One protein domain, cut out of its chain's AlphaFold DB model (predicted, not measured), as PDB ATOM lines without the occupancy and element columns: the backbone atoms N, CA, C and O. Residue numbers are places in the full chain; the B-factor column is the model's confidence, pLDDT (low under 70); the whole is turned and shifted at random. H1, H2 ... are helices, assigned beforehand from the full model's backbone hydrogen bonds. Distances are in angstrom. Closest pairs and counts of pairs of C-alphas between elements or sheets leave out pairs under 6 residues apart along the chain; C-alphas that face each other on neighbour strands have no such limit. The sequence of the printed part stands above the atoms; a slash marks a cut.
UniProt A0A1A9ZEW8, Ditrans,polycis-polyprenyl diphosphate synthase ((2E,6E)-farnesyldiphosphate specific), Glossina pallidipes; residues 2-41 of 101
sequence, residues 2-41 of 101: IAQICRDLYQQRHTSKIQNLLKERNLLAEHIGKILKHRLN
ATOM      1  N   ILE A   2     314.443 359.294 380.090       90.38
ATOM      2  CA  ILE A   2     312.966 359.433 380.110       90.38
ATOM      3  C   ILE A   2     312.270 358.244 379.433       90.38
ATOM      4  O   ILE A   2     311.377 357.641 380.013       90.38
ATOM      5  N   ALA A   3     312.747 357.836 378.253       92.56
ATOM      6  CA  ALA A   3     312.205 356.678 377.543       92.56
ATOM      7  C   ALA A   3     312.236 355.381 378.373       92.56
ATOM      8  O   ALA A   3     311.319 354.574 378.271       92.56
ATOM      9  N   GLN A   4     313.258 355.187 379.216       92.94
ATOM     10  CA  GLN A   4     313.321 354.019 380.094       92.94
ATOM     11  C   GLN A   4     312.238 354.084 381.169       92.94
ATOM     12  O   GLN A   4     311.548 353.100 381.374       92.94
ATOM     13  N   ILE A   5     312.029 355.250 381.783       93.25
ATOM     14  CA  ILE A   5     310.955 355.443 382.766       93.25
ATOM     15  C   ILE A   5     309.595 355.175 382.122       93.25
ATOM     16  O   ILE A   5     308.777 354.468 382.698       93.25
ATOM     17  N   CYS A   6     309.366 355.665 380.901       93.00
ATOM     18  CA  CYS A   6     308.132 355.375 380.172       93.00
ATOM     19  C   CYS A   6     307.957 353.872 379.902       93.00
ATOM     20  O   CYS A   6     306.851 353.355 380.052       93.00
ATOM     21  N   ARG A   7     309.034 353.155 379.545       96.00
ATOM     22  CA  ARG A   7     309.005 351.690 379.388       96.00
ATOM     23  C   ARG A   7     308.675 350.985 380.704       96.00
ATOM     24  O   ARG A   7     307.806 350.118 380.705       96.00
ATOM     25  N   ASP A   8     309.304 351.391 381.804       93.94
ATOM     26  CA  ASP A   8     309.078 350.818 383.135       93.94
ATOM     27  C   ASP A   8     307.613 351.035 383.578       93.94
ATOM     28  O   ASP A   8     306.936 350.100 384.014       93.94
ATOM     29  N   LEU A   9     307.074 352.246 383.375       93.38
ATOM     30  CA  LEU A   9     305.665 352.570 383.639       93.38
ATOM     31  C   LEU A   9     304.713 351.722 382.784       93.38
ATOM     32  O   LEU A   9     303.705 351.225 383.284       93.38
ATOM     33  N   TYR A  10     305.038 351.515 381.506       93.81
ATOM     34  CA  TYR A  10     304.231 350.696 380.603       93.81
ATOM     35  C   TYR A  10     304.230 349.208 380.986       93.81
ATOM     36  O   TYR A  10     303.200 348.537 380.872       93.81
ATOM     37  N   GLN A  11     305.359 348.679 381.459       95.38
ATOM     38  CA  GLN A  11     305.446 347.305 381.961       95.38
ATOM     39  C   GLN A  11     304.569 347.109 383.204       95.38
ATOM     40  O   GLN A  11     303.887 346.095 383.329       95.38
ATOM     41  N   GLN A  12     304.508 348.113 384.081       94.06
ATOM     42  CA  GLN A  12     303.715 348.083 385.314       94.06
ATOM     43  C   GLN A  12     302.269 348.577 385.134       94.06
ATOM     44  O   GLN A  12     301.548 348.752 386.123       94.06
ATOM     45  N   ARG A  13     301.807 348.772 383.889       93.31
ATOM     46  CA  ARG A  13     300.498 349.375 383.580       93.31
ATOM     47  C   ARG A  13     299.307 348.641 384.183       93.31
ATOM     48  O   ARG A  13     298.267 349.251 384.363       93.31
ATOM     49  N   HIS A  14     299.420 347.349 384.474       93.88
ATOM     50  CA  HIS A  14     298.320 346.562 385.040       93.88
ATOM     51  C   HIS A  14     298.089 346.832 386.533       93.88
ATOM     52  O   HIS A  14     297.044 346.473 387.068       93.88
ATOM     53  N   THR A  15     299.043 347.468 387.215       95.62
ATOM     54  CA  THR A  15     298.912 347.774 388.641       95.62
ATOM     55  C   THR A  15     297.908 348.906 388.870       95.62
ATOM     56  O   THR A  15     297.903 349.907 388.149       95.62
ATOM     57  N   SER A  16     297.092 348.795 389.922       92.94
ATOM     58  CA  SER A  16     296.103 349.823 390.283       92.94
ATOM     59  C   SER A  16     296.748 351.191 390.523       92.94
ATOM     60  O   SER A  16     296.175 352.219 390.169       92.94
ATOM     61  N   LYS A  17     297.980 351.210 391.058       92.00
ATOM     62  CA  LYS A  17     298.777 352.430 391.247       92.00
ATOM     63  C   LYS A  17     299.016 353.159 389.925       92.00
ATOM     64  O   LYS A  17     298.711 354.344 389.828       92.00
ATOM     65  N   ILE A  18     299.553 352.466 388.916       92.56
ATOM     66  CA  ILE A  18     299.847 353.085 387.619       92.56
ATOM     67  C   ILE A  18     298.553 353.431 386.880       92.56
ATOM     68  O   ILE A  18     298.466 354.517 386.322       92.56
ATOM     69  N   GLN A  19     297.520 352.585 386.940       92.94
ATOM     70  CA  GLN A  19     296.205 352.897 386.361       92.94
ATOM     71  C   GLN A  19     295.609 354.195 386.918       92.94
ATOM     72  O   GLN A  19     295.079 355.001 386.159       92.94
ATOM     73  N   ASN A  20     295.729 354.430 388.226       92.31
ATOM     74  CA  ASN A  20     295.268 355.675 388.838       92.31
ATOM     75  C   ASN A  20     296.132 356.872 388.420       92.31
ATOM     76  O   ASN A  20     295.583 357.909 388.065       92.31
ATOM     77  N   LEU A  21     297.462 356.723 388.368       93.00
ATOM     78  CA  LEU A  21     298.348 357.786 387.874       93.00
ATOM     79  C   LEU A  21     298.055 358.157 386.414       93.00
ATOM     80  O   LEU A  21     298.075 359.332 386.070       93.00
ATOM     81  N   LEU A  22     297.751 357.181 385.555       89.56
ATOM     82  CA  LEU A  22     297.435 357.429 384.144       89.56
ATOM     83  C   LEU A  22     296.137 358.229 383.945       89.56
ATOM     84  O   LEU A  22     296.008 358.907 382.927       89.56
ATOM     85  N   LYS A  23     295.198 358.185 384.901       92.69
ATOM     86  CA  LYS A  23     293.971 359.001 384.867       92.69
ATOM     87  C   LYS A  23     294.242 360.477 385.163       92.69
ATOM     88  O   LYS A  23     293.506 361.333 384.683       92.69
ATOM     89  N   GLU A  24     295.303 360.784 385.907       94.56
ATOM     90  CA  GLU A  24     295.642 362.140 386.339       94.56
ATOM     91  C   GLU A  24     297.004 362.587 385.799       94.56
ATOM     92  O   GLU A  24     298.059 362.360 386.395       94.56
ATOM     93  N   ARG A  25     296.983 363.302 384.667       90.94
ATOM     94  CA  ARG A  25     298.194 363.757 383.959       90.94
ATOM     95  C   ARG A  25     299.180 364.523 384.849       90.94
ATOM     96  O   ARG A  25     300.387 364.343 384.699       90.94
ATOM     97  N   ASN A  26     298.687 365.377 385.745       92.75
ATOM     98  CA  ASN A  26     299.541 366.188 386.619       92.75
ATOM     99  C   ASN A  26     300.294 365.315 387.630       92.75
ATOM    100  O   ASN A  26     301.511 365.446 387.753       92.75
ATOM    101  N   LEU A  27     299.603 364.364 388.268       93.69
ATOM    102  CA  LEU A  27     300.229 363.407 389.183       93.69
ATOM    103  C   LEU A  27     301.224 362.499 388.457       93.69
ATOM    104  O   LEU A  27     302.295 362.209 388.987       93.69
ATOM    105  N   LEU A  28     300.907 362.074 387.230       94.31
ATOM    106  CA  LEU A  28     301.839 361.303 386.407       94.31
ATOM    107  C   LEU A  28     303.118 362.094 386.111       94.31
ATOM    108  O   LEU A  28     304.216 361.553 386.241       94.31
ATOM    109  N   ALA A  29     302.988 363.367 385.728       92.94
ATOM    110  CA  ALA A  29     304.133 364.231 385.463       92.94
ATOM    111  C   ALA A  29     304.988 364.432 386.723       92.94
ATOM    112  O   ALA A  29     306.208 364.300 386.660       92.94
ATOM    113  N   GLU A  30     304.363 364.677 387.876       93.19
ATOM    114  CA  GLU A  30     305.066 364.796 389.156       93.19
ATOM    115  C   GLU A  30     305.793 363.494 389.527       93.19
ATOM    116  O   GLU A  30     306.952 363.510 389.945       93.19
ATOM    117  N   HIS A  31     305.146 362.345 389.314       94.19
ATOM    118  CA  HIS A  31     305.738 361.037 389.573       94.19
ATOM    119  C   HIS A  31     306.963 360.768 388.689       94.19
ATOM    120  O   HIS A  31     308.004 360.340 389.190       94.19
ATOM    121  N   ILE A  32     306.869 361.064 387.388       94.00
ATOM    122  CA  ILE A  32     307.998 360.966 386.453       94.00
ATOM    123  C   ILE A  32     309.139 361.889 386.898       94.00
ATOM    124  O   ILE A  32     310.289 361.450 386.934       94.00
ATOM    125  N   GLY A  33     308.825 363.128 387.291       93.06
ATOM    126  CA  GLY A  33     309.800 364.088 387.811       93.06
ATOM    127  C   GLY A  33     310.542 363.566 389.045       93.06
ATOM    128  O   GLY A  33     311.768 363.605 389.086       93.06
ATOM    129  N   LYS A  34     309.822 362.974 390.007       92.56
ATOM    130  CA  LYS A  34     310.416 362.350 391.203       92.56
ATOM    131  C   LYS A  34     311.377 361.210 390.854       92.56
ATOM    132  O   LYS A  34     312.472 361.145 391.409       92.56
ATOM    133  N   ILE A  35     311.007 360.332 389.916       94.06
ATOM    134  CA  ILE A  35     311.886 359.236 389.471       94.06
ATOM    135  C   ILE A  35     313.140 359.793 388.787       94.06
ATOM    136  O   ILE A  35     314.241 359.311 389.043       94.06
ATOM    137  N   LEU A  36     312.980 360.787 387.908       92.81
ATOM    138  CA  LEU A  36     314.097 361.414 387.198       92.81
ATOM    139  C   LEU A  36     315.085 362.063 388.164       92.81
ATOM    140  O   LEU A  36     316.281 361.809 388.044       92.81
ATOM    141  N   LYS A  37     314.579 362.824 389.138       91.31
ATOM    142  CA  LYS A  37     315.386 363.477 390.169       91.31
ATOM    143  C   LYS A  37     316.197 362.458 390.972       91.31
ATOM    144  O   LYS A  37     317.411 362.594 391.085       91.31
ATOM    145  N   HIS A  38     315.559 361.378 391.424       92.06
ATOM    146  CA  HIS A  38     316.251 360.320 392.160       92.06
ATOM    147  C   HIS A  38     317.331 359.616 391.317       92.06
ATOM    148  O   HIS A  38     318.429 359.365 391.803       92.06
ATOM    149  N   ARG A  39     317.064 359.340 390.029       91.88
ATOM    150  CA  ARG A  39     318.048 358.714 389.120       91.88
ATOM    151  C   ARG A  39     319.244 359.610 388.786       91.88
ATOM    152  O   ARG A  39     320.242 359.099 388.289       91.88
ATOM    153  N   LEU A  40     319.132 360.915 389.018       90.31
ATOM    154  CA  LEU A  40     320.186 361.902 388.789       90.31
ATOM    155  C   LEU A  40     320.788 362.429 390.099       90.31
ATOM    156  O   LEU A  40     321.293 363.544 390.122       90.31
ATOM    157  N   ASN A  41     320.743 361.648 391.182       91.69
ATOM    158  CA  ASN A  41     321.302 362.030 392.486       91.69
ATOM    159  C   ASN A  41     320.771 363.379 392.997       91.69
ATOM    160  O   ASN A  41     321.536 364.236 393.430       91.69
TER     161      ASN A  41
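This is residues 2 to 41 of the 101 residues of the protein "Ditrans,polycis-polyprenyl diphosphate synthase ((2E,6E)-farnesyldiphosphate specific)" of Glossina pallidipes (UniProt A0A1A9ZEW8). The longest helix, H3, makes one side of a small triangle of three helices; the short H2 stands at the end of H3 where H3 begins, and H1 passes over H3 at a steep angle. Few C-alphas come close between the helices. The printed part has 40 residues with three named helices, in the order H1, H2, H3, and no named strand; the class is all helix. It is compact, with a radius of gyration of the C-alphas of 10.0 A, and spans 28 by 20 by 13 A.

H3, residues 25 to 39, is 21.1 A long from first to last C-alpha and ends at C-alpha 39 at (318.048, 358.714, 389.120). H2 covers residues 16 to 23 and measures 10.9 A. H1, residues 2 to 11, is 14.4 A long and begins at C-alpha 2 at (312.966, 359.433, 380.110).

H3, with its residues 32 to 36 alone, only just touches H1, with 3 pairs of C-alphas within 8 A. Their closest C-alphas, those of Ile 5 and Ile 32, are 7.3 A apart. The two run opposite ways at a steep tilt of 65 degrees. H3, with residues 27 to 28 alone, and H2 touch only at the corner by their link, and only just, with 3 pairs within 8 A; the closest C-alphas, of Leu 21 and Leu 28, are 5.2 A apart. Their steep tilt is 61 degrees, opposite ways. H1 and H2 are close but not clearly touching, the closest C-alphas, of Leu 9 and Ile 18, being 7.1 A apart. In H1, H2 and H3 every O i to N i+4 pair is within hydrogen-bond range.

The C-alphas farthest apart, of His 14 and Asn 41, are 28.7 A apart. The printed part has no cut. The links H1 to H2 and H2 to H3 are tight. The mean pLDDT of the printed part is 93.0, and no printed residue is under 70.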